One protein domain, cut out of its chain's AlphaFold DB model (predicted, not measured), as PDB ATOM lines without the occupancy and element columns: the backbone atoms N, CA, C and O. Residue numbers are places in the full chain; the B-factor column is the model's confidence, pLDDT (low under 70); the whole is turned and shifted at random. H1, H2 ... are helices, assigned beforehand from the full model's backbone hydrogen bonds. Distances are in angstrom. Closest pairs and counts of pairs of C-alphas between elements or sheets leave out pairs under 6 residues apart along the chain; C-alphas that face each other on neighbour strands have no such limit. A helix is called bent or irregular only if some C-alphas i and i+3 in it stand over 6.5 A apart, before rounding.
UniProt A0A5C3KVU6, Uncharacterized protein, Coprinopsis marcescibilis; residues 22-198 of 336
ATOM      1  N   ARG A  22     -43.677  -3.612 -28.380       77.12
ATOM      2  CA  ARG A  22     -42.590  -2.806 -27.811       77.12
ATOM      3  C   ARG A  22     -41.248  -3.224 -28.427       77.12
ATOM      4  O   ARG A  22     -41.011  -4.429 -28.589       77.12
ATOM      5  N   PRO A  23     -40.355  -2.273 -28.760       76.81
ATOM      6  CA  PRO A  23     -39.061  -2.588 -29.358       76.81
ATOM      7  C   PRO A  23     -38.260  -3.610 -28.548       76.81
ATOM      8  O   PRO A  23     -37.586  -4.455 -29.123       76.81
ATOM      9  N   GLU A  24     -38.343  -3.575 -27.222       75.00
ATOM     10  CA  GLU A  24     -37.655  -4.498 -26.311       75.00
ATOM     11  C   GLU A  24     -38.194  -5.925 -26.475       75.00
ATOM     12  O   GLU A  24     -37.433  -6.875 -26.654       75.00
ATOM     13  N   THR A  25     -39.520  -6.073 -26.499       75.75
ATOM     14  CA  THR A  25     -40.200  -7.362 -26.660       75.75
ATOM     15  C   THR A  25     -39.940  -7.976 -28.032       75.75
ATOM     16  O   THR A  25     -39.704  -9.182 -28.142       75.75
ATOM     17  N   LEU A  26     -39.953  -7.162 -29.091       79.50
ATOM     18  CA  LEU A  26     -39.626  -7.614 -30.443       79.50
ATOM     19  C   LEU A  26     -38.155  -8.015 -30.564       79.50
ATOM     20  O   LEU A  26     -37.859  -9.039 -31.181       79.50
ATOM     21  N   ARG A  27     -37.247  -7.252 -29.942       78.62
ATOM     22  CA  ARG A  27     -35.817  -7.570 -29.921       78.62
ATOM     23  C   ARG A  27     -35.553  -8.900 -29.225       78.62
ATOM     24  O   ARG A  27     -34.930  -9.759 -29.837       78.62
ATOM     25  N   SER A  28     -36.128  -9.116 -28.045       77.62
ATOM     26  CA  SER A  28     -35.919 -10.370 -27.320       77.62
ATOM     27  C   SER A  28     -36.494 -11.590 -28.044       77.62
ATOM     28  O   SER A  28     -35.869 -12.651 -28.134       77.62
ATOM     29  N   LYS A  29     -37.666 -11.444 -28.677       81.31
ATOM     30  CA  LYS A  29     -38.201 -12.495 -29.554       81.31
ATOM     31  C   LYS A  29     -37.264 -12.781 -30.730       81.31
ATOM     32  O   LYS A  29     -37.062 -13.952 -31.050       81.31
ATOM     33  N   ALA A  30     -36.702 -11.749 -31.359       82.69
ATOM     34  CA  ALA A  30     -35.762 -11.910 -32.463       82.69
ATOM     35  C   ALA A  30     -34.475 -12.627 -32.021       82.69
ATOM     36  O   ALA A  30     -34.027 -13.528 -32.726       82.69
ATOM     37  N   ASP A  31     -33.937 -12.309 -30.845       83.50
ATOM     38  CA  ASP A  31     -32.693 -12.900 -30.330       83.50
ATOM     39  C   ASP A  31     -32.878 -14.376 -29.970       83.50
ATOM     40  O   ASP A  31     -32.044 -15.223 -30.310       83.50
ATOM     41  N   ARG A  32     -34.037 -14.726 -29.400       82.94
ATOM     42  CA  ARG A  32     -34.430 -16.124 -29.186       82.94
ATOM     43  C   ARG A  32     -34.586 -16.892 -30.498       82.94
ATOM     44  O   ARG A  32     -34.112 -18.023 -30.603       82.94
ATOM     45  N   VAL A  33     -35.243 -16.300 -31.498       85.88
ATOM     46  CA  VAL A  33     -35.409 -16.931 -32.819       85.88
ATOM     47  C   VAL A  33     -34.050 -17.131 -33.485       85.88
ATOM     48  O   VAL A  33     -33.765 -18.238 -33.932       85.88
ATOM     49  N   LEU A  34     -33.190 -16.112 -33.488       87.50
ATOM     50  CA  LEU A  34     -31.845 -16.196 -34.051       87.50
ATOM     51  C   LEU A  34     -31.018 -17.276 -33.348       87.50
ATOM     52  O   LEU A  34     -30.406 -18.107 -34.014       87.50
ATOM     53  N   THR A  35     -31.063 -17.329 -32.016       85.75
ATOM     54  CA  THR A  35     -30.381 -18.365 -31.225       85.75
ATOM     55  C   THR A  35     -30.865 -19.766 -31.601       85.75
ATOM     56  O   THR A  35     -30.055 -20.670 -31.793       85.75
ATOM     57  N   ASN A  36     -32.177 -19.965 -31.749       86.25
ATOM     58  CA  ASN A  36     -32.738 -21.255 -32.151       86.25
ATOM     59  C   ASN A  36     -32.323 -21.643 -33.575       86.25
ATOM     60  O   ASN A  36     -31.930 -22.787 -33.804       86.25
ATOM     61  N   VAL A  37     -32.339 -20.687 -34.508       86.69
ATOM     62  CA  VAL A  37     -31.864 -20.904 -35.879       86.69
ATOM     63  C   VAL A  37     -30.390 -21.299 -35.877       86.69
ATOM     64  O   VAL A  37     -30.055 -22.264 -36.546       86.69
ATOM     65  N   LEU A  38     -29.531 -20.642 -35.094       88.25
ATOM     66  CA  LEU A  38     -28.093 -20.948 -34.996       88.25
ATOM     67  C   LEU A  38     -27.790 -22.288 -34.306       88.25
ATOM     68  O   LEU A  38     -26.783 -22.936 -34.595       88.25
ATOM     69  N   ARG A  39     -28.653 -22.724 -33.384       86.38
ATOM     70  CA  ARG A  39     -28.556 -24.058 -32.770       86.38
ATOM     71  C   ARG A  39     -28.875 -25.160 -33.775       86.38
ATOM     72  O   ARG A  39     -28.198 -26.182 -33.783       86.38
ATOM     73  N   GLN A  40     -29.886 -24.943 -34.612       85.19
ATOM     74  CA  GLN A  40     -30.293 -25.887 -35.655       85.19
ATOM     75  C   GLN A  40     -29.370 -25.831 -36.879       85.19
ATOM     76  O   GLN A  40     -29.095 -26.850 -37.503       85.19
ATOM     77  N   ASN A  41     -28.866 -24.641 -37.199       78.56
ATOM     78  CA  ASN A  41     -28.076 -24.344 -38.383       78.56
ATOM     79  C   ASN A  41     -26.737 -23.765 -37.930       78.56
ATOM     80  O   ASN A  41     -26.647 -22.604 -37.533       78.56
ATOM     81  N   ARG A  42     -25.677 -24.575 -37.975       77.00
ATOM     82  CA  ARG A  42     -24.329 -24.097 -37.649       77.00
ATOM     83  C   ARG A  42     -23.909 -23.020 -38.650       77.00
ATOM     84  O   ARG A  42     -24.105 -23.193 -39.852       77.00
ATOM     85  N   VAL A  43     -23.268 -21.954 -38.168       81.44
ATOM     86  CA  VAL A  43     -22.530 -21.031 -39.045       81.44
ATOM     87  C   VAL A  43     -21.382 -21.829 -39.670       81.44
ATOM     88  O   VAL A  43     -20.566 -22.378 -38.924       81.44
ATOM     89  N   PRO A  44     -21.317 -21.964 -41.006       82.31
ATOM     90  CA  PRO A  44     -20.240 -22.697 -41.646       82.31
ATOM     91  C   PRO A  44     -18.891 -22.062 -41.341       82.31
ATOM     92  O   PRO A  44     -18.763 -20.844 -41.256       82.31
ATOM     93  N   THR A  45     -17.869 -22.901 -41.241       73.81
ATOM     94  CA  THR A  45     -16.484 -22.466 -41.034       73.81
ATOM     95  C   THR A  45     -15.742 -22.211 -42.344       73.81
ATOM     96  O   THR A  45     -14.643 -21.669 -42.322       73.81
ATOM     97  N   VAL A  46     -16.329 -22.598 -43.483       76.94
ATOM     98  CA  VAL A  46     -15.700 -22.522 -44.807       76.94
ATOM     99  C   VAL A  46     -16.627 -21.832 -45.799       76.94
ATOM    100  O   VAL A  46     -17.812 -22.155 -45.905       76.94
ATOM    101  N   VAL A  47     -16.050 -20.915 -46.573       79.88
ATOM    102  CA  VAL A  47     -16.720 -20.230 -47.680       79.88
ATOM    103  C   VAL A  47     -16.640 -21.097 -48.926       79.88
ATOM    104  O   VAL A  47     -15.554 -21.340 -49.454       79.88
ATOM    105  N   LYS A  48     -17.799 -21.567 -49.398       76.94
ATOM    106  CA  LYS A  48     -17.892 -22.406 -50.602       76.94
ATOM    107  C   LYS A  48     -17.817 -21.584 -51.886       76.94
ATOM    108  O   LYS A  48     -17.077 -21.946 -52.792       76.94
ATOM    109  N   ASP A  49     -18.554 -20.477 -51.942       80.25
ATOM    110  CA  ASP A  49     -18.644 -19.623 -53.124       80.25
ATOM    111  C   ASP A  49     -18.792 -18.149 -52.715       80.25
ATOM    112  O   ASP A  49     -19.790 -17.753 -52.117       80.25
ATOM    113  N   ALA A  50     -17.797 -17.327 -53.056       80.44
ATOM    114  CA  ALA A  50     -17.834 -15.884 -52.804       80.44
ATOM    115  C   ALA A  50     -18.761 -15.122 -53.778       80.44
ATOM    116  O   ALA A  50     -19.099 -13.963 -53.539       80.44
ATOM    117  N   GLY A  51     -19.180 -15.756 -54.879       74.69
ATOM    118  CA  GLY A  51     -20.197 -15.261 -55.808       74.69
ATOM    119  C   GLY A  51     -21.638 -15.521 -55.356       74.69
ATOM    120  O   GLY A  51     -22.556 -14.921 -55.925       74.69
ATOM    121  N   HIS A  52     -21.822 -16.350 -54.320       83.00
ATOM    122  CA  HIS A  52     -23.091 -16.621 -53.645       83.00
ATOM    123  C   HIS A  52     -23.003 -16.258 -52.148       83.00
ATOM    124  O   HIS A  52     -23.153 -17.100 -51.264       83.00
ATOM    125  N   ALA A  53     -22.691 -14.990 -51.865       83.19
ATOM    126  CA  ALA A  53     -22.340 -14.493 -50.532       83.19
ATOM    127  C   ALA A  53     -23.269 -13.378 -50.011       83.19
ATOM    128  O   ALA A  53     -22.892 -12.587 -49.148       83.19
ATOM    129  N   SER A  54     -24.482 -13.263 -50.543       82.38
ATOM    130  CA  SER A  54     -25.425 -12.234 -50.091       82.38
ATOM    131  C   SER A  54     -25.917 -12.447 -48.661       82.38
ATOM    132  O   SER A  54     -26.018 -13.568 -48.172       82.38
ATOM    133  N   PHE A  55     -26.312 -11.353 -48.008       80.75
ATOM    134  CA  PHE A  55     -27.032 -11.370 -46.737       80.75
ATOM    135  C   PHE A  55     -28.290 -12.257 -46.763       80.75
ATOM    136  O   PHE A  55     -28.612 -12.901 -45.768       80.75
ATOM    137  N   LEU A  56     -29.036 -12.264 -47.871       72.44
ATOM    138  CA  LEU A  56     -30.283 -13.021 -47.983       72.44
ATOM    139  C   LEU A  56     -29.990 -14.454 -48.430       72.44
ATOM    140  O   LEU A  56     -29.212 -14.667 -49.351       72.44
ATOM    141  N   GLU A  57     -30.622 -15.420 -47.759       71.31
ATOM    142  CA  GLU A  57     -30.597 -16.854 -48.103       71.31
ATOM    143  C   GLU A  57     -29.239 -17.561 -47.947       71.31
ATOM    144  O   GLU A  57     -29.151 -18.764 -48.177       71.31
ATOM    145  N   THR A  58     -28.201 -16.870 -47.460       83.19
ATOM    146  CA  THR A  58     -26.904 -17.489 -47.155       83.19
ATOM    147  C   THR A  58     -26.530 -17.363 -45.671       83.19
ATOM    148  O   THR A  58     -27.026 -16.480 -44.960       83.19
ATOM    149  N   PRO A  59     -25.600 -18.201 -45.175       88.94
ATOM    150  CA  PRO A  59     -25.090 -18.102 -43.807       88.94
ATOM    151  C   PRO A  59     -24.412 -16.763 -43.467       88.94
ATOM    152  O   PRO A  59     -24.260 -16.444 -42.287       88.94
ATOM    153  N   ILE A  60     -24.070 -15.948 -44.474       91.69
ATOM    154  CA  ILE A  60     -23.598 -14.569 -44.299       91.69
ATOM    155  C   ILE A  60     -24.630 -13.744 -43.530       91.69
ATOM    156  O   ILE A  60     -24.252 -12.998 -42.630       91.69
ATOM    157  N   GLY A  61     -25.925 -13.888 -43.827       89.38
ATOM    158  CA  GLY A  61     -26.984 -13.157 -43.128       89.38
ATOM    159  C   GLY A  61     -27.013 -13.457 -41.634       89.38
ATOM    160  O   GLY A  61     -27.055 -12.538 -40.817       89.38
ATOM    161  N   LEU A  62     -26.910 -14.738 -41.270       90.88
ATOM    162  CA  LEU A  62     -26.859 -15.172 -39.872       90.88
ATOM    163  C   LEU A  62     -25.615 -14.627 -39.164       90.88
ATOM    164  O   LEU A  62     -25.741 -14.035 -38.096       90.88
ATOM    165  N   ALA A  63     -24.440 -14.756 -39.787       93.38
ATOM    166  CA  ALA A  63     -23.189 -14.225 -39.249       93.38
ATOM    167  C   ALA A  63     -23.246 -12.703 -39.032       93.38
ATOM    168  O   ALA A  63     -22.831 -12.188 -37.993       93.38
ATOM    169  N   THR A  64     -23.834 -11.983 -39.987       94.00
ATOM    170  CA  THR A  64     -24.040 -10.532 -39.909       94.00
ATOM    171  C   THR A  64     -24.935 -10.162 -38.731       94.00
ATOM    172  O   THR A  64     -24.605  -9.260 -37.966       94.00
ATOM    173  N   LEU A  65     -26.066 -10.863 -38.572       92.06
ATOM    174  CA  LEU A  65     -27.005 -10.616 -37.481       92.06
ATOM    175  C   LEU A  65     -26.365 -10.889 -36.117       92.06
ATOM    176  O   LEU A  65     -26.556 -10.089 -35.211       92.06
ATOM    177  N   VAL A  66     -25.568 -11.953 -35.974       92.56
ATOM    178  CA  VAL A  66     -24.837 -12.241 -34.727       92.56
ATOM    179  C   VAL A  66     -23.944 -11.068 -34.326       92.56
ATOM    180  O   VAL A  66     -24.044 -10.589 -33.196       92.56
ATOM    181  N   ILE A  67     -23.106 -10.583 -35.249       93.94
ATOM    182  CA  ILE A  67     -22.174  -9.479 -34.974       93.94
ATOM    183  C   ILE A  67     -22.947  -8.201 -34.648       93.94
ATOM    184  O   ILE A  67     -22.695  -7.583 -33.615       93.94
ATOM    185  N   MET A  68     -23.925  -7.834 -35.485       91.75
ATOM    186  CA  MET A  68     -24.743  -6.641 -35.256       91.75
ATOM    187  C   MET A  68     -25.432  -6.685 -33.898       91.75
ATOM    188  O   MET A  68     -25.386  -5.701 -33.171       91.75
ATOM    189  N   ARG A  69     -26.027  -7.824 -33.524       88.50
ATOM    190  CA  ARG A  69     -26.700  -7.954 -32.233       88.50
ATOM    191  C   ARG A  69     -25.745  -7.811 -31.066       88.50
ATOM    192  O   ARG A  69     -26.041  -7.066 -30.142       88.50
ATOM    193  N   CYS A  70     -24.581  -8.450 -31.127       88.44
ATOM    194  CA  CYS A  70     -23.585  -8.325 -30.066       88.44
ATOM    195  C   CYS A  70     -23.112  -6.870 -29.880       88.44
ATOM    196  O   CYS A  70     -22.912  -6.450 -28.743       88.44
ATOM    197  N   LEU A  71     -22.995  -6.097 -30.966       88.81
ATOM    198  CA  LEU A  71     -22.662  -4.669 -30.920       88.81
ATOM    199  C   LEU A  71     -23.831  -3.806 -30.412       88.81
ATOM    200  O   LEU A  71     -23.643  -2.951 -29.551       88.81
ATOM    201  N   GLU A  72     -25.050  -4.035 -30.912       85.94
ATOM    202  CA  GLU A  72     -26.257  -3.287 -30.528       85.94
ATOM    203  C   GLU A  72     -26.575  -3.434 -29.037       85.94
ATOM    204  O   GLU A  72     -27.012  -2.474 -28.399       85.94
ATOM    205  N   CYS A  73     -26.327  -4.608 -28.453       79.19
ATOM    206  CA  CYS A  73     -26.589  -4.866 -27.039       79.19
ATOM    207  C   CYS A  73     -25.766  -3.994 -26.085       79.19
ATOM    208  O   CYS A  73     -26.185  -3.803 -24.949       79.19
ATOM    209  N   LEU A  74     -24.671  -3.380 -26.541       76.81
ATOM    210  CA  LEU A  74     -23.911  -2.414 -25.740       76.81
ATOM    211  C   LEU A  74     -24.704  -1.141 -25.408       76.81
ATOM    212  O   LEU A  74     -24.334  -0.391 -24.505       76.81
ATOM    213  N   SER A  75     -25.778  -0.860 -26.153       69.56
ATOM    214  CA  SER A  75     -26.585   0.352 -25.968       69.56
ATOM    215  C   SER A  75     -27.639   0.217 -24.869       69.56
ATOM    216  O   SER A  75     -28.232   1.221 -24.482       69.56
ATOM    217  N   HIS A  76     -27.886  -0.997 -24.365       65.38
ATOM    218  CA  HIS A  76     -28.930  -1.271 -23.380       65.38
ATOM    219  C   HIS A  76     -28.305  -1.956 -22.155       65.38
ATOM    220  O   HIS A  76     -27.726  -3.031 -22.300       65.38
ATOM    221  N   PRO A  77     -28.400  -1.374 -20.944       52.03
ATOM    222  CA  PRO A  77     -27.922  -2.043 -19.746       52.03
ATOM    223  C   PRO A  77     -28.701  -3.344 -19.524       52.03
ATOM    224  O   PRO A  77     -29.924  -3.366 -19.656       52.03
ATOM    225  N   ARG A  78     -27.952  -4.397 -19.184       53.31
ATOM    226  CA  ARG A  78     -28.351  -5.730 -18.699       53.31
ATOM    227  C   ARG A  78     -29.827  -5.840 -18.295       53.31
ATOM    228  O   ARG A  78     -30.183  -5.588 -17.144       53.31
ATOM    229  N   TYR A  79     -30.686  -6.261 -19.223       48.06
ATOM    230  CA  TYR A  79     -32.028  -6.729 -18.881       48.06
ATOM    231  C   TYR A  79     -31.983  -8.241 -18.652       48.06
ATOM    232  O   TYR A  79     -31.657  -9.027 -19.541       48.06
ATOM    233  N   SER A  80     -32.357  -8.635 -17.439       48.00
ATOM    234  CA  SER A  80     -32.283  -9.985 -16.866       48.00
ATOM    235  C   SER A  80     -33.064 -11.085 -17.602       48.00
ATOM    236  O   SER A  80     -32.938 -12.253 -17.243       48.00
ATOM    237  N   GLY A  81     -33.850 -10.760 -18.634       53.69
ATOM    238  CA  GLY A  81     -34.601 -11.750 -19.415       53.69
ATOM    239  C   GLY A  81     -33.821 -12.383 -20.572       53.69
ATOM    240  O   GLY A  81     -34.116 -13.518 -20.939       53.69
ATOM    241  N   ASP A  82     -32.832 -11.678 -21.137       58.41
ATOM    242  CA  ASP A  82     -32.227 -12.053 -22.428       58.41
ATOM    243  C   ASP A  82     -30.701 -12.203 -22.416       58.41
ATOM    244  O   ASP A  82     -30.098 -12.591 -23.416       58.41
ATOM    245  N   GLU A  83     -30.065 -11.988 -21.262       66.38
ATOM    246  CA  GLU A  83     -28.632 -12.258 -21.059       66.38
ATOM    247  C   GLU A  83     -28.249 -13.674 -21.504       66.38
ATOM    248  O   GLU A  83     -27.191 -13.892 -22.089       66.38
ATOM    249  N   ASN A  84     -29.145 -14.646 -21.315       70.31
ATOM    250  CA  ASN A  84     -28.925 -16.009 -21.780       70.31
ATOM    251  C   ASN A  84     -28.910 -16.118 -23.311       70.31
ATOM    252  O   ASN A  84     -28.058 -16.829 -23.844       70.31
ATOM    253  N   ALA A  85     -29.816 -15.463 -24.047       68.94
ATOM    254  CA  ALA A  85     -29.773 -15.530 -25.509       68.94
ATOM    255  C   ALA A  85     -28.572 -14.750 -26.050       68.94
ATOM    256  O   ALA A  85     -27.862 -15.267 -26.904       68.94
ATOM    257  N   LEU A  86     -28.265 -13.578 -25.489       72.75
ATOM    258  CA  LEU A  86     -27.094 -12.788 -25.876       72.75
ATOM    259  C   LEU A  86     -25.778 -13.514 -25.589       72.75
ATOM    260  O   LEU A  86     -24.915 -13.598 -26.463       72.75
ATOM    261  N   SER A  87     -25.646 -14.122 -24.410       79.31
ATOM    262  CA  SER A  87     -24.524 -14.999 -24.070       79.31
ATOM    263  C   SER A  87     -24.413 -16.172 -25.048       79.31
ATOM    264  O   SER A  87     -23.317 -16.514 -25.492       79.31
ATOM    265  N   ASN A  88     -25.542 -16.755 -25.471       82.25
ATOM    266  CA  ASN A  88     -25.546 -17.794 -26.499       82.25
ATOM    267  C   ASN A  88     -25.118 -17.262 -27.877       82.25
ATOM    268  O   ASN A  88     -24.352 -17.944 -28.553       82.25
ATOM    269  N   LEU A  89     -25.552 -16.065 -28.288       85.62
ATOM    270  CA  LEU A  89     -25.149 -15.446 -29.558       85.62
ATOM    271  C   LEU A  89     -23.645 -15.154 -29.595       85.62
ATOM    272  O   LEU A  89     -23.001 -15.439 -30.606       85.62
ATOM    273  N   ARG A  90     -23.061 -14.684 -28.483       87.38
ATOM    274  CA  ARG A  90     -21.612 -14.426 -28.365       87.38
ATOM    275  C   ARG A  90     -20.763 -15.663 -28.675       87.38
ATOM    276  O   ARG A  90     -19.681 -15.527 -29.235       87.38
ATOM    277  N   ARG A  91     -21.267 -16.879 -28.424       89.81
ATOM    278  CA  ARG A  91     -20.574 -18.138 -28.779       89.81
ATOM    279  C   ARG A  91     -20.371 -18.305 -30.287       89.81
ATOM    280  O   ARG A  91     -19.445 -18.990 -30.708       89.81
ATOM    281  N   TYR A  92     -21.220 -17.682 -31.101       92.00
ATOM    282  CA  TYR A  92     -21.146 -17.733 -32.562       92.00
ATOM    283  C   TYR A  92     -20.356 -16.568 -33.163       92.00
ATOM    284  O   TYR A  92     -20.179 -16.529 -34.381       92.00
ATOM    285  N   TRP A  93     -19.859 -15.638 -32.340       92.62
ATOM    286  CA  TRP A  93     -19.109 -14.466 -32.788       92.62
ATOM    287  C   TRP A  93     -17.927 -14.846 -33.681       92.62
ATOM    288  O   TRP A  93     -17.869 -14.444 -34.841       92.62
ATOM    289  N   LYS A  94     -17.022 -15.692 -33.171       93.69
ATOM    290  CA  LYS A  94     -15.783 -16.046 -33.874       93.69
ATOM    291  C   LYS A  94     -16.059 -16.746 -35.203       93.69
ATOM    292  O   LYS A  94     -15.446 -16.418 -36.212       93.69
ATOM    293  N   ALA A  95     -17.021 -17.671 -35.224       94.19
ATOM    294  CA  ALA A  95     -17.450 -18.334 -36.456       94.19
ATOM    295  C   ALA A  95     -18.038 -17.336 -37.468       94.19
ATOM    296  O   ALA A  95     -17.771 -17.440 -38.661       94.19
ATOM    297  N   SER A  96     -18.789 -16.342 -36.985       95.00
ATOM    298  CA  SER A  96     -19.395 -15.300 -37.816       95.00
ATOM    299  C   SER A  96     -18.342 -14.384 -38.436       95.00
ATOM    300  O   SER A  96     -18.344 -14.194 -39.650       95.00
ATOM    301  N   VAL A  97     -17.400 -13.879 -37.632       95.50
ATOM    302  CA  VAL A  97     -16.269 -13.073 -38.120       95.50
ATOM    303  C   VAL A  97     -15.445 -13.870 -39.127       95.50
ATOM    304  O   VAL A  97     -15.190 -13.376 -40.221       95.50
ATOM    305  N   ASN A  98     -15.086 -15.117 -38.805       95.12
ATOM    306  CA  ASN A  98     -14.288 -15.963 -39.691       95.12
ATOM    307  C   ASN A  98     -14.988 -16.224 -41.031       95.12
ATOM    308  O   ASN A  98     -14.330 -16.216 -42.069       95.12
ATOM    309  N   LEU A  99     -16.309 -16.431 -41.034       95.12
ATOM    310  CA  LEU A  99     -17.065 -16.630 -42.269       95.12
ATOM    311  C   LEU A  99     -17.029 -15.376 -43.157       95.12
ATOM    312  O   LEU A  99     -16.780 -15.475 -44.360       95.12
ATOM    313  N   LEU A 100     -17.263 -14.194 -42.577       95.94
ATOM    314  CA  LEU A 100     -17.238 -12.934 -43.324       95.94
ATOM    315  C   LEU A 100     -15.815 -12.590 -43.801       95.94
ATOM    316  O   LEU A 100     -15.619 -12.312 -44.984       95.94
ATOM    317  N   ALA A 101     -14.811 -12.694 -42.928       96.31
ATOM    318  CA  ALA A 101     -13.406 -12.452 -43.266       96.31
ATOM    319  C   ALA A 101     -12.894 -13.440 -44.325       96.31
ATOM    320  O   ALA A 101     -12.288 -13.040 -45.319       96.31
ATOM    321  N   GLY A 102     -13.215 -14.726 -44.173       95.06
ATOM    322  CA  GLY A 102     -12.897 -15.755 -45.160       95.06
ATOM    323  C   GLY A 102     -13.560 -15.489 -46.512       95.06
ATOM    324  O   GLY A 102     -12.993 -15.820 -47.551       95.06
ATOM    325  N   THR A 103     -14.732 -14.842 -46.528       94.88
ATOM    326  CA  THR A 103     -15.423 -14.483 -47.775       94.88
ATOM    327  C   THR A 103     -14.655 -13.390 -48.504       94.88
ATOM    328  O   THR A 103     -14.407 -13.526 -49.701       94.88
ATOM    329  N   ILE A 104     -14.186 -12.371 -47.778       96.25
ATOM    330  CA  ILE A 104     -13.309 -11.319 -48.318       96.25
ATOM    331  C   ILE A 104     -12.027 -11.940 -48.883       96.25
ATOM    332  O   ILE A 104     -11.682 -11.696 -50.036       96.25
ATOM    333  N   GLN A 105     -11.366 -12.813 -48.119       95.00
ATOM    334  CA  GLN A 105     -10.123 -13.477 -48.531       95.00
ATOM    335  C   GLN A 105     -10.299 -14.393 -49.751       95.00
ATOM    336  O   GLN A 105      -9.377 -14.557 -50.550       95.00
ATOM    337  N   LYS A 106     -11.482 -14.994 -49.924       93.06
ATOM    338  CA  LYS A 106     -11.762 -15.888 -51.051       93.06
ATOM    339  C   LYS A 106     -11.958 -15.126 -52.364       93.06
ATOM    340  O   LYS A 106     -11.627 -15.676 -53.416       93.06
ATOM    341  N   ILE A 107     -12.450 -13.883 -52.326       92.69
ATOM    342  CA  ILE A 107     -12.784 -13.088 -53.523       92.69
ATOM    343  C   ILE A 107     -11.611 -12.979 -54.513       92.69
ATOM    344  O   ILE A 107     -11.816 -13.369 -55.664       92.69
ATOM    345  N   PRO A 108     -10.392 -12.554 -54.118       91.75
ATOM    346  CA  PRO A 108      -9.265 -12.462 -55.048       91.75
ATOM    347  C   PRO A 108      -8.941 -13.793 -55.730       91.75
ATOM    348  O   PRO A 108      -8.714 -13.829 -56.933       91.75
ATOM    349  N   SER A 109      -8.999 -14.909 -54.992       89.00
ATOM    350  CA  SER A 109      -8.736 -16.237 -55.567       89.00
ATOM    351  C   SER A 109      -9.784 -16.657 -56.602       89.00
ATOM    352  O   SER A 109      -9.449 -17.292 -57.598       89.00
ATOM    353  N   VAL A 110     -11.049 -16.272 -56.394       85.94
ATOM    354  CA  VAL A 110     -12.154 -16.532 -57.332       85.94
ATOM    355  C   VAL A 110     -12.061 -15.635 -58.565       85.94
ATOM    356  O   VAL A 110     -12.566 -15.998 -59.622       85.94
ATOM    357  N   ASP A 111     -11.420 -14.477 -58.441       87.69
ATOM    358  CA  ASP A 111     -11.261 -13.507 -59.520       87.69
ATOM    359  C   ASP A 111      -9.906 -13.613 -60.232       87.69
ATOM    360  O   ASP A 111      -9.729 -12.981 -61.264       87.69
ATOM    361  N   ALA A 112      -8.975 -14.449 -59.761       86.88
ATOM    362  CA  ALA A 112      -7.624 -14.570 -60.319       86.88
ATOM    363  C   ALA A 112      -7.590 -14.936 -61.818       86.88
ATOM    364  O   ALA A 112      -6.614 -14.645 -62.509       86.88
ATOM    365  N   TRP A 113      -8.642 -15.572 -62.342       82.25
ATOM    366  CA  TRP A 113      -8.764 -15.855 -63.775       82.25
ATOM    367  C   TRP A 113      -9.060 -14.597 -64.605       82.25
ATOM    368  O   TRP A 113      -8.638 -14.547 -65.754       82.25
ATOM    369  N   LEU A 114      -9.706 -13.567 -64.037       79.94
ATOM    370  CA  LEU A 114      -9.982 -12.295 -64.723       79.94
ATOM    371  C   LEU A 114      -8.699 -11.548 -65.087       79.94
ATOM    372  O   LEU A 114      -8.674 -10.813 -66.069       79.94
ATOM    373  N   ASP A 115      -7.644 -11.722 -64.289       80.44
ATOM    374  CA  ASP A 115      -6.350 -11.099 -64.553       80.44
ATOM    375  C   ASP A 115      -5.579 -11.857 -65.660       80.44
ATOM    376  O   ASP A 115      -4.754 -11.263 -66.349       80.44
ATOM    377  N   ARG A 116      -5.869 -13.153 -65.871       81.00
ATOM    378  CA  ARG A 116      -5.263 -13.984 -66.933       81.00
ATOM    379  C   ARG A 116      -6.010 -13.896 -68.260       81.00
ATOM    380  O   ARG A 116      -5.384 -13.958 -69.310       81.00
ATOM    381  N   ASP A 117      -7.332 -13.766 -68.200       75.12
ATOM    382  CA  ASP A 117      -8.212 -13.600 -69.354       75.12
ATOM    383  C   ASP A 117      -9.129 -12.376 -69.156       75.12
ATOM    384  O   ASP A 117     -10.287 -12.501 -68.738       75.12
ATOM    385  N   PRO A 118      -8.631 -11.166 -69.467       73.19
ATOM    386  CA  PRO A 118      -9.426  -9.948 -69.368       73.19
ATOM    387  C   PRO A 118     -10.565  -9.868 -70.397       73.19
ATOM    388  O   PRO A 118     -11.463  -9.029 -70.236       73.19
ATOM    389  N   SER A 119     -10.534 -10.673 -71.470       68.81
ATOM    390  CA  SER A 119     -11.595 -10.702 -72.487       68.81
ATOM    391  C   SER A 119     -12.765 -11.592 -72.055       68.81
ATOM    392  O   SER A 119     -13.896 -11.345 -72.491       68.81
ATOM    393  N   GLY A 120     -12.511 -12.547 -71.152       65.94
ATOM    394  CA  GLY A 120     -13.480 -13.507 -70.623       65.94
ATOM    395  C   GLY A 120     -13.945 -14.522 -71.665       65.94
ATOM    396  O   GLY A 120     -14.993 -15.139 -71.480       65.94
ATOM    397  N   GLU A 121     -13.210 -14.665 -72.768       64.31
ATOM    398  CA  GLU A 121     -13.550 -15.554 -73.884       64.31
ATOM    399  C   GLU A 121     -13.378 -17.031 -73.525       64.31
ATOM    400  O   GLU A 121     -14.090 -17.884 -74.056       64.31
ATOM    401  N   HIS A 122     -12.495 -17.330 -72.572       59.75
ATOM    402  CA  HIS A 122     -12.241 -18.677 -72.071       59.75
ATOM    403  C   HIS A 122     -12.946 -18.965 -70.742       59.75
ATOM    404  O   HIS A 122     -12.735 -20.029 -70.153       59.75
ATOM    405  N   ALA A 123     -13.791 -18.047 -70.257       58.56
ATOM    406  CA  ALA A 123     -14.583 -18.276 -69.057       58.56
ATOM    407  C   ALA A 123     -15.418 -19.556 -69.229       58.56
ATOM    408  O   ALA A 123     -16.210 -19.700 -70.163       58.56
ATOM    409  N   ASN A 124     -15.172 -20.522 -68.343       48.81
ATOM    410  CA  ASN A 124     -15.667 -21.887 -68.458       48.81
ATOM    411  C   ASN A 124     -17.202 -21.905 -68.611       48.81
ATOM    412  O   ASN A 124     -17.914 -21.449 -67.716       48.81
ATOM    413  N   ARG A 125     -17.717 -22.476 -69.715       46.41
ATOM    414  CA  ARG A 125     -19.163 -22.569 -70.035       46.41
ATOM    415  C   ARG A 125     -20.003 -23.227 -68.927       46.41
ATOM    416  O   ARG A 125     -21.223 -23.104 -68.934       46.41
ATOM    417  N   GLN A 126     -19.368 -23.928 -67.985       41.53
ATOM    418  CA  GLN A 126     -20.013 -24.572 -66.837       41.53
ATOM    419  C   GLN A 126     -20.266 -23.642 -65.632       41.53
ATOM    420  O   GLN A 126     -21.006 -24.034 -64.733       41.53
ATOM    421  N   ALA A 127     -19.713 -22.424 -65.592       45.03
ATOM    422  CA  ALA A 127     -19.761 -21.530 -64.426       45.03
ATOM    423  C   ALA A 127     -20.563 -20.238 -64.675       45.03
ATOM    424  O   ALA A 127     -20.104 -19.151 -64.344       45.03
ATOM    425  N   GLY A 128     -21.761 -20.333 -65.262       54.56
ATOM    426  CA  GLY A 128     -22.579 -19.149 -65.561       54.56
ATOM    427  C   GLY A 128     -21.854 -18.130 -66.453       54.56
ATOM    428  O   GLY A 128     -20.812 -18.412 -67.039       54.56
ATOM    429  N   ALA A 129     -22.416 -16.933 -66.600       60.31
ATOM    430  CA  ALA A 129     -21.719 -15.870 -67.313       60.31
ATOM    431  C   ALA A 129     -20.549 -15.344 -66.458       60.31
ATOM    432  O   ALA A 129     -20.668 -15.181 -65.244       60.31
ATOM    433  N   ALA A 130     -19.419 -15.070 -67.109       67.56
ATOM    434  CA  ALA A 130     -18.148 -14.648 -66.511       67.56
ATOM    435  C   ALA A 130     -18.277 -13.432 -65.556       67.56
ATOM    436  O   ALA A 130     -17.494 -13.260 -64.618       67.56
ATOM    437  N   ASP A 131     -19.302 -12.607 -65.771       64.94
ATOM    438  CA  ASP A 131     -19.645 -11.386 -65.044       64.94
ATOM    439  C   ASP A 131     -20.830 -11.536 -64.057       64.94
ATOM    440  O   ASP A 131     -21.286 -10.540 -63.489       64.94
ATOM    441  N   ASP A 132     -21.313 -12.760 -63.807       78.00
ATOM    442  CA  ASP A 132     -22.350 -13.059 -62.809       78.00
ATOM    443  C   ASP A 132     -21.775 -13.039 -61.368       78.00
ATOM    444  O   ASP A 132     -20.563 -13.004 -61.122       78.00
ATOM    445  N   GLY A 133     -22.658 -13.042 -60.368       81.19
ATOM    446  CA  GLY A 133     -22.303 -13.112 -58.945       81.19
ATOM    447  C   GLY A 133     -22.153 -11.753 -58.266       81.19
ATOM    448  O   GLY A 133     -21.643 -11.689 -57.149       81.19
ATOM    449  N   CYS A 134     -22.599 -10.666 -58.899       86.56
ATOM    450  CA  CYS A 134     -22.519  -9.309 -58.340       86.56
ATOM    451  C   CYS A 134     -23.860  -8.739 -57.853       86.56
ATOM    452  O   CYS A 134     -23.859  -7.718 -57.181       86.56
ATOM    453  N   LYS A 135     -24.988  -9.406 -58.125       81.69
ATOM    454  CA  LYS A 135     -26.346  -9.001 -57.717       81.69
ATOM    455  C   LYS A 135     -26.536  -8.820 -56.202       81.69
ATOM    456  O   LYS A 135     -25.830  -9.430 -55.402       81.69
ATOM    457  N   VAL A 136     -27.545  -8.039 -55.804       80.12
ATOM    458  CA  VAL A 136     -27.840  -7.753 -54.385       80.12
ATOM    459  C   VAL A 136     -28.392  -8.971 -53.645       80.12
ATOM    460  O   VAL A 136     -28.010  -9.196 -52.506       80.12
ATOM    461  N   LEU A 137     -29.276  -9.766 -54.261       75.44
ATOM    462  CA  LEU A 137     -29.948 -10.864 -53.546       75.44
ATOM    463  C   LEU A 137     -29.051 -12.055 -53.252       75.44
ATOM    464  O   LEU A 137     -29.247 -12.698 -52.230       75.44
ATOM    465  N   TYR A 138     -28.058 -12.310 -54.102       79.19
ATOM    466  CA  TYR A 138     -27.242 -13.525 -54.028       79.19
ATOM    467  C   TYR A 138     -25.743 -13.252 -54.095       79.19
ATOM    468  O   TYR A 138     -24.951 -14.052 -53.621       79.19
ATOM    469  N   GLY A 139     -25.341 -12.127 -54.676       85.94
ATOM    470  CA  GLY A 139     -23.960 -11.864 -55.035       85.94
ATOM    471  C   GLY A 139     -23.219 -10.934 -54.087       85.94
ATOM    472  O   GLY A 139     -23.653 -10.600 -52.981       85.94
ATOM    473  N   ARG A 140     -22.074 -10.477 -54.586       90.50
ATOM    474  CA  ARG A 140     -21.123  -9.622 -53.875       90.50
ATOM    475  C   ARG A 140     -21.686  -8.253 -53.490       90.50
ATOM    476  O   ARG A 140     -21.246  -7.713 -52.485       90.50
ATOM    477  N   ALA A 141     -22.671  -7.691 -54.202       88.94
ATOM    478  CA  ALA A 141     -23.314  -6.451 -53.747       88.94
ATOM    479  C   ALA A 141     -24.141  -6.667 -52.469       88.94
ATOM    480  O   ALA A 141     -24.155  -5.805 -51.592       88.94
ATOM    481  N   GLY A 142     -24.781  -7.832 -52.324       87.50
ATOM    482  CA  GLY A 142     -25.436  -8.227 -51.074       87.50
ATOM    483  C   GLY A 142     -24.436  -8.406 -49.934       87.50
ATOM    484  O   GLY A 142     -24.699  -7.999 -48.804       87.50
ATOM    485  N   PHE A 143     -23.260  -8.954 -50.245       92.81
ATOM    486  CA  PHE A 143     -22.154  -9.064 -49.294       92.81
ATOM    487  C   PHE A 143     -21.575  -7.694 -48.896       92.81
ATOM    488  O   PHE A 143     -21.333  -7.430 -47.722       92.81
ATOM    489  N   LEU A 144     -21.415  -6.773 -49.847       93.81
ATOM    490  CA  LEU A 144     -20.990  -5.404 -49.561       93.81
ATOM    491  C   LEU A 144     -21.986  -4.700 -48.630       93.81
ATOM    492  O   LEU A 144     -21.581  -4.050 -47.667       93.81
ATOM    493  N   TYR A 145     -23.290  -4.876 -48.871       90.25
ATOM    494  CA  TYR A 145     -24.332  -4.368 -47.980       90.25
ATOM    495  C   TYR A 145     -24.174  -4.899 -46.549       90.25
ATOM    496  O   TYR A 145     -24.286  -4.120 -45.603       90.25
ATOM    497  N   THR A 146     -23.858  -6.187 -46.381       92.75
ATOM    498  CA  THR A 146     -23.521  -6.771 -45.073       92.75
ATOM    499  C   THR A 146     -22.401  -5.998 -44.377       92.75
ATOM    500  O   THR A 146     -22.588  -5.556 -43.243       92.75
ATOM    501  N   LEU A 147     -21.263  -5.796 -45.046       96.19
ATOM    502  CA  LEU A 147     -20.101  -5.136 -44.442       96.19
ATOM    503  C   LEU A 147     -20.407  -3.682 -44.068       96.19
ATOM    504  O   LEU A 147     -20.088  -3.246 -42.966       96.19
ATOM    505  N   LEU A 148     -21.105  -2.947 -44.937       95.31
ATOM    506  CA  LEU A 148     -21.519  -1.566 -44.667       95.31
ATOM    507  C   LEU A 148     -22.493  -1.473 -43.487       95.31
ATOM    508  O   LEU A 148     -22.428  -0.535 -42.691       95.31
ATOM    509  N   ARG A 149     -23.388  -2.456 -43.350       93.38
ATOM    510  CA  ARG A 149     -24.330  -2.532 -42.233       93.38
ATOM    511  C   ARG A 149     -23.604  -2.762 -40.913       93.38
ATOM    512  O   ARG A 149     -23.868  -2.035 -39.962       93.38
ATOM    513  N   VAL A 150     -22.652  -3.697 -40.882       95.50
ATOM    514  CA  VAL A 150     -21.794  -3.925 -39.709       95.50
ATOM    515  C   VAL A 150     -20.965  -2.679 -39.401       95.50
ATOM    516  O   VAL A 150     -20.914  -2.276 -38.245       95.50
ATOM    517  N   ARG A 151     -20.391  -2.010 -40.414       97.06
ATOM    518  CA  ARG A 151     -19.615  -0.770 -40.234       97.06
ATOM    519  C   ARG A 151     -20.437   0.322 -39.566       97.06
ATOM    520  O   ARG A 151     -19.958   0.977 -38.645       97.06
ATOM    521  N   LYS A 152     -21.682   0.497 -40.011       94.19
ATOM    522  CA  LYS A 152     -22.614   1.450 -39.409       94.19
ATOM    523  C   LYS A 152     -22.898   1.095 -37.949       94.19
ATOM    524  O   LYS A 152     -22.779   1.962 -37.090       94.19
ATOM    525  N   THR A 153     -23.242  -0.162 -37.670       93.31
ATOM    526  CA  THR A 153     -23.524  -0.618 -36.303       93.31
ATOM    527  C   THR A 153     -22.305  -0.463 -35.394       93.31
ATOM    528  O   THR A 153     -22.449  -0.017 -34.261       93.31
ATOM    529  N   LEU A 154     -21.100  -0.755 -35.889       94.56
ATOM    530  CA  LEU A 154     -19.855  -0.527 -35.159       94.56
ATOM    531  C   LEU A 154     -19.662   0.962 -34.843       94.56
ATOM    532  O   LEU A 154     -19.406   1.302 -33.696       94.56
ATOM    533  N   ALA A 155     -19.849   1.852 -35.822       93.62
ATOM    534  CA  ALA A 155     -19.717   3.299 -35.631       93.62
ATOM    535  C   ALA A 155     -20.747   3.894 -34.652       93.62
ATOM    536  O   ALA A 155     -20.505   4.936 -34.042       93.62
ATOM    537  N   GLU A 156     -21.917   3.269 -34.513       91.94
ATOM    538  CA  GLU A 156     -22.886   3.600 -33.465       91.94
ATOM    539  C   GLU A 156     -22.433   3.041 -32.110       91.94
ATOM    540  O   GLU A 156     -22.494   3.750 -31.105       91.94
ATOM    541  N   ALA A 157     -21.920   1.808 -32.089       90.06
ATOM    542  CA  ALA A 157     -21.460   1.143 -30.880       90.06
ATOM    543  C   ALA A 157     -20.246   1.827 -30.234       90.06
ATOM    544  O   ALA A 157     -20.204   1.933 -29.012       90.06
ATOM    545  N   THR A 158     -19.299   2.353 -31.021       91.75
ATOM    546  CA  THR A 158     -18.103   3.046 -30.504       91.75
ATOM    547  C   THR A 158     -18.424   4.304 -29.695       91.75
ATOM    548  O   THR A 158     -17.618   4.733 -28.873       91.75
ATOM    549  N   LYS A 159     -19.611   4.889 -29.889       91.50
ATOM    550  CA  LYS A 159     -20.083   6.068 -29.143       91.50
ATOM    551  C   LYS A 159     -20.648   5.713 -27.767       91.50
ATOM    552  O   LYS A 159     -20.953   6.604 -26.978       91.50
ATOM    553  N   LEU A 160     -20.856   4.428 -27.490       86.62
ATOM    554  CA  LEU A 160     -21.500   3.963 -26.270       86.62
ATOM    555  C   LEU A 160     -20.485   3.829 -25.138       86.62
ATOM    556  O   LEU A 160     -19.387   3.309 -25.321       86.62
ATOM    557  N   LYS A 161     -20.913   4.195 -23.924       83.75
ATOM    558  CA  LYS A 161     -20.107   4.070 -22.697       83.75
ATOM    559  C   LYS A 161     -19.549   2.653 -22.491       83.75
ATOM    560  O   LYS A 161     -18.442   2.494 -21.988       83.75
ATOM    561  N   TRP A 162     -20.315   1.638 -22.883       82.19
ATOM    562  CA  TRP A 162     -20.009   0.228 -22.644       82.19
ATOM    563  C   TRP A 162     -19.221  -0.441 -23.781       82.19
ATOM    564  O   TRP A 162     -18.945  -1.630 -23.696       82.19
ATOM    565  N   TYR A 163     -18.799   0.288 -24.824       84.75
ATOM    566  CA  TYR A 163     -17.993  -0.280 -25.921       84.75
ATOM    567  C   TYR A 163     -16.708  -0.973 -25.436       84.75
ATOM    568  O   TYR A 163     -16.281  -1.994 -25.981       84.75
ATOM    569  N   ASN A 164     -16.124  -0.456 -24.354       84.19
ATOM    570  CA  ASN A 164     -14.924  -1.020 -23.747       84.19
ATOM    571  C   ASN A 164     -15.156  -2.385 -23.067       84.19
ATOM    572  O   ASN A 164     -14.173  -3.070 -22.795       84.19
ATOM    573  N   GLU A 165     -16.409  -2.808 -22.845       82.00
ATOM    574  CA  GLU A 165     -16.739  -4.148 -22.327       82.00
ATOM    575  C   GLU A 165     -16.569  -5.266 -23.369       82.00
ATOM    576  O   GLU A 165     -16.474  -6.432 -22.990       82.00
ATOM    577  N   LEU A 166     -16.519  -4.947 -24.671       83.56
ATOM    578  CA  LEU A 166     -16.096  -5.927 -25.679       83.56
ATOM    579  C   LEU A 166     -14.653  -6.358 -25.407       83.56
ATOM    580  O   LEU A 166     -13.821  -5.563 -24.962       83.56
ATOM    581  N   GLU A 167     -14.318  -7.601 -25.730       88.56
ATOM    582  CA  GLU A 167     -12.917  -8.004 -25.696       88.56
ATOM    583  C   GLU A 167     -12.126  -7.204 -26.739       88.56
ATOM    584  O   GLU A 167     -12.628  -6.867 -27.815       88.56
ATOM    585  N   ARG A 168     -10.863  -6.896 -26.434       90.88
ATOM    586  CA  ARG A 168      -9.993  -6.161 -27.362       90.88
ATOM    587  C   ARG A 168      -9.889  -6.864 -28.721       90.88
ATOM    588  O   ARG A 168     -10.014  -6.206 -29.745       90.88
ATOM    589  N   SER A 169      -9.743  -8.188 -28.703       92.00
ATOM    590  CA  SER A 169      -9.733  -9.050 -29.890       92.00
ATOM    591  C   SER A 169     -11.000  -8.894 -30.733       92.00
ATOM    592  O   SER A 169     -10.915  -8.771 -31.947       92.00
ATOM    593  N   GLN A 170     -12.175  -8.846 -30.099       91.50
ATOM    594  CA  GLN A 170     -13.454  -8.681 -30.790       91.50
ATOM    595  C   GLN A 170     -13.545  -7.322 -31.489       91.50
ATOM    596  O   GLN A 170     -14.008  -7.250 -32.626       91.50
ATOM    597  N   ARG A 171     -13.079  -6.246 -30.842       92.75
ATOM    598  CA  ARG A 171     -13.031  -4.915 -31.469       92.75
ATOM    599  C   ARG A 171     -12.137  -4.913 -32.704       92.75
ATOM    600  O   ARG A 171     -12.606  -4.565 -33.784       92.75
ATOM    601  N   GLU A 172     -10.899  -5.382 -32.554       94.75
ATOM    602  CA  GLU A 172      -9.915  -5.447 -33.642       94.75
ATOM    603  C   GLU A 172     -10.429  -6.303 -34.814       94.75
ATOM    604  O   GLU A 172     -10.325  -5.911 -35.974       94.75
ATOM    605  N   GLU A 173     -11.065  -7.440 -34.521       95.44
ATOM    606  CA  GLU A 173     -11.676  -8.321 -35.519       95.44
ATOM    607  C   GLU A 173     -12.740  -7.621 -36.375       95.44
ATOM    608  O   GLU A 173     -12.711  -7.746 -37.604       95.44
ATOM    609  N   VAL A 174     -13.687  -6.897 -35.761       95.31
ATOM    610  CA  VAL A 174     -14.734  -6.201 -36.534       95.31
ATOM    611  C   VAL A 174     -14.167  -4.988 -37.253       95.31
ATOM    612  O   VAL A 174     -14.527  -4.759 -38.405       95.31
ATOM    613  N   GLU A 175     -13.275  -4.229 -36.617       96.50
ATOM    614  CA  GLU A 175     -12.627  -3.064 -37.229       96.50
ATOM    615  C   GLU A 175     -11.876  -3.453 -38.510       96.50
ATOM    616  O   GLU A 175     -12.062  -2.817 -39.551       96.50
ATOM    617  N   VAL A 176     -11.114  -4.553 -38.482       97.56
ATOM    618  CA  VAL A 176     -10.458  -5.105 -39.677       97.56
ATOM    619  C   VAL A 176     -11.490  -5.563 -40.706       97.56
ATOM    620  O   VAL A 176     -11.359  -5.230 -41.886       97.56
ATOM    621  N   LEU A 177     -12.530  -6.284 -40.276       97.38
ATOM    622  CA  LEU A 177     -13.567  -6.828 -41.155       97.38
ATOM    623  C   LEU A 177     -14.284  -5.749 -41.982       97.38
ATOM    624  O   LEU A 177     -14.636  -5.989 -43.137       97.38
ATOM    625  N   VAL A 178     -14.519  -4.573 -41.394       97.38
ATOM    626  CA  VAL A 178     -15.228  -3.458 -42.045       97.38
ATOM    627  C   VAL A 178     -14.319  -2.302 -42.467       97.38
ATOM    628  O   VAL A 178     -14.808  -1.215 -42.789       97.38
ATOM    629  N   SER A 179     -13.007  -2.535 -42.463       97.69
ATOM    630  CA  SER A 179     -12.000  -1.576 -42.917       97.69
ATOM    631  C   SER A 179     -12.192  -1.191 -44.385       97.69
ATOM    632  O   SER A 179     -12.754  -1.952 -45.181       97.69
ATOM    633  N   ASP A 180     -11.667  -0.027 -44.772       96.38
ATOM    634  CA  ASP A 180     -11.687   0.409 -46.173       96.38
ATOM    635  C   ASP A 180     -10.979  -0.597 -47.087       96.38
ATOM    636  O   ASP A 180     -11.508  -0.910 -48.147       96.38
ATOM    637  N   ALA A 181      -9.881  -1.209 -46.629       97.38
ATOM    638  CA  ALA A 181      -9.182  -2.264 -47.364       97.38
ATOM    639  C   ALA A 181     -10.088  -3.479 -47.648       97.38
ATOM    640  O   ALA A 181     -10.103  -4.018 -48.754       97.38
ATOM    641  N   SER A 182     -10.892  -3.897 -46.668       97.06
ATOM    642  CA  SER A 182     -11.831  -5.013 -46.838       97.06
ATOM    643  C   SER A 182     -12.978  -4.664 -47.791       97.06
ATOM    644  O   SER A 182     -13.371  -5.487 -48.621       97.06
ATOM    645  N   LEU A 183     -13.501  -3.437 -47.718       95.75
ATOM    646  CA  LEU A 183     -14.528  -2.949 -48.643       95.75
ATOM    647  C   LEU A 183     -13.983  -2.805 -50.069       95.75
ATOM    648  O   LEU A 183     -14.674  -3.170 -51.021       95.75
ATOM    649  N   GLU A 184     -12.745  -2.335 -50.219       95.38
ATOM    650  CA  GLU A 184     -12.064  -2.174 -51.503       95.38
ATOM    651  C   GLU A 184     -11.918  -3.508 -52.242       95.38
ATOM    652  O   GLU A 184     -12.175  -3.563 -53.443       95.38
ATOM    653  N   VAL A 185     -11.628  -4.609 -51.540       96.19
ATOM    654  CA  VAL A 185     -11.597  -5.954 -52.148       96.19
ATOM    655  C   VAL A 185     -12.939  -6.297 -52.809       96.19
ATOM    656  O   VAL A 185     -12.983  -6.752 -53.957       96.19
ATOM    657  N   VAL A 186     -14.054  -6.059 -52.111       94.44
ATOM    658  CA  VAL A 186     -15.396  -6.386 -52.619       94.44
ATOM    659  C   VAL A 186     -15.805  -5.438 -53.751       94.44
ATOM    660  O   VAL A 186     -16.285  -5.889 -54.794       94.44
ATOM    661  N   VAL A 187     -15.593  -4.131 -53.576       93.94
ATOM    662  CA  VAL A 187     -15.911  -3.099 -54.578       93.94
ATOM    663  C   VAL A 187     -15.066  -3.279 -55.840       93.94
ATOM    664  O   VAL A 187     -15.594  -3.210 -56.954       93.94
ATOM    665  N   GLY A 188     -13.775  -3.571 -55.681       91.56
ATOM    666  CA  GLY A 188     -12.847  -3.856 -56.767       91.56
ATOM    667  C   GLY A 188     -13.293  -5.064 -57.585       91.56
ATOM    668  O   GLY A 188     -13.366  -4.975 -58.809       91.56
ATOM    669  N   SER A 189     -13.698  -6.153 -56.925       91.75
ATOM    670  CA  SER A 189     -14.262  -7.342 -57.581       91.75
ATOM    671  C   SER A 189     -15.525  -7.029 -58.393       91.75
ATOM    672  O   SER A 189     -15.605  -7.358 -59.582       91.75
ATOM    673  N   ILE A 190     -16.496  -6.331 -57.788       90.50
ATOM    674  CA  ILE A 190     -17.740  -5.923 -58.463       90.50
ATOM    675  C   ILE A 190     -17.428  -5.062 -59.691       90.50
ATOM    676  O   ILE A 190     -17.987  -5.292 -60.765       90.50
ATOM    677  N   THR A 191     -16.501  -4.114 -59.556       89.81
ATOM    678  CA  THR A 191     -16.102  -3.197 -60.632       89.81
ATOM    679  C   THR A 191     -15.366  -3.922 -61.756       89.81
ATOM    680  O   THR A 191     -15.693  -3.718 -62.924       89.81
ATOM    681  N   LYS A 192     -14.404  -4.802 -61.435       88.44
ATOM    682  CA  LYS A 192     -13.674  -5.618 -62.422       88.44
ATOM    683  C   LYS A 192     -14.644  -6.442 -63.273       88.44
ATOM    684  O   LYS A 192     -14.587  -6.378 -64.502       88.44
ATOM    685  N   ARG A 193     -15.580  -7.145 -62.626       87.31
ATOM    686  CA  ARG A 193     -16.623  -7.933 -63.305       87.31
ATOM    687  C   ARG A 193     -17.577  -7.060 -64.118       87.31
ATOM    688  O   ARG A 193     -17.915  -7.429 -65.235       87.31
ATOM    689  N   GLY A 194     -17.925  -5.874 -63.617       86.56
ATOM    690  CA  GLY A 194     -18.756  -4.907 -64.340       86.56
ATOM    691  C   GLY A 194     -18.108  -4.403 -65.631       86.56
ATOM    692  O   GLY A 194     -18.760  -4.319 -66.670       86.56
ATOM    693  N   LYS A 195     -16.799  -4.119 -65.599       86.44
ATOM    694  CA  LYS A 195     -16.029  -3.737 -66.796       86.44
ATOM    695  C   LYS A 195     -15.961  -4.881 -67.809       86.44
ATOM    696  O   LYS A 195     -16.064  -4.636 -69.009       86.44
ATOM    697  N   LEU A 196     -15.785  -6.120 -67.340       85.25
ATOM    698  CA  LEU A 196     -15.829  -7.300 -68.207       85.25
ATOM    699  C   LEU A 196     -17.201  -7.431 -68.874       85.25
ATOM    700  O   LEU A 196     -17.281  -7.509 -70.100       85.25
ATOM    701  N   GLY A 197     -18.272  -7.390 -68.081       83.06
ATOM    702  CA  GLY A 197     -19.630  -7.503 -68.590       83.06
ATOM    703  C   GLY A 197     -19.976  -6.405 -69.596       83.06
ATOM    704  O   GLY A 197     -20.635  -6.711 -70.590       83.06
ATOM    705  N   ALA A 198     -19.477  -5.177 -69.405       83.31
ATOM    706  CA  ALA A 198     -19.649  -4.069 -70.349       83.31
ATOM    707  C   ALA A 198     -18.963  -4.344 -71.694       83.31
ATOM    708  O   ALA A 198     -19.579  -4.167 -72.743       83.31
TER     709      ALA A 198
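This is residues 22 to 198 of the 336 residues of an uncharacterized protein of Coprinopsis marcescibilis (UniProt A0A5C3KVU6). What shape does the backbone make? An elongated helical body, with H4, H5, H6 and H7 as a bundle, helices side by side, in which H6 and H7 follow one another along the length, and H2 packs alongside H5. At one end H3 packs on H2 and H1 packs on H3, while residues 117 to 139 loop from the other end back to H5. What is it made of? The 177 printed residues hold seven named helices, H1 to H7 in chain order, and no named strand: the class is all helix. The whole is compact, with a radius of gyration of the C-alphas of 17.9 A and spans of 60 by 32 by 27 A.

What does the first helix meet? H1, residues 23 to 40, touches H3, residues 83 to 90, with its residues 31 to 35 alone; the closest C-alphas, of Arg 32 and Ala 85, are 6.0 A apart. H1 and H2, residues 59 to 75, are close but not clearly touching, the closest C-alphas, of Leu 38 and Leu 62, being 7.7 A apart. Where does H2 touch? Its residues 66 to 70 alone touch H3, closest at the C-alphas of Val 66 and Leu 89, 6.1 A. Its residues 60 to 67 touch residues 93 to 100 of H4, residues 93 to 116, opposite ways at a steep tilt of 46 degrees; the closest C-alphas, of Ala 63 and Ser 96, are 4.2 A apart. It touches H5, residues 140 to 157, the same way at a shallow tilt of 12 degrees, closest at the C-alphas of Leu 71 and Ala 157, 5.9 A. How do the last helices join? H5 and H6, residues 168 to 177, form a helical hairpin, closest at the C-alphas of Leu 147 and Leu 177, 7.5 A. H7, residues 180 to 198, touches H5, closest at the C-alphas of Leu 144 and Val 186, 6.5 A, and H4, at those of Ile 104 and Ser 182, 6.6 A. Are the helix backbones complete? In H1, H3, H5 and H6 every O i to N i+4 pair is within hydrogen-bond range; in H2 it is 11 of 13, in H4 14 of 20 and in H7 14 of 15.

Where does H1 begin and H7 end? C-alpha 23 is at (-39.061, -2.588, -29.358) and C-alpha 198 at (-19.649, -4.069, -70.349). How long are the helices? H4 measures 36.8 A and is irregular, C-alphas 110 and 113 being 7.3 A apart; H1 and H2 each measure 25.7 A, H5 25.4 A and H7 25.8 A.

How far does it reach? The two C-alphas farthest apart, of Ser 80 and Glu 121, are 60.3 A apart, and the printed part has no cut. Which links are long? H1 to H2, with 18 residues, and H4 to H5, with 23. Where is confidence low? The pLDDT is under 70 at residues 75 to 83, 85 and 119 to 131.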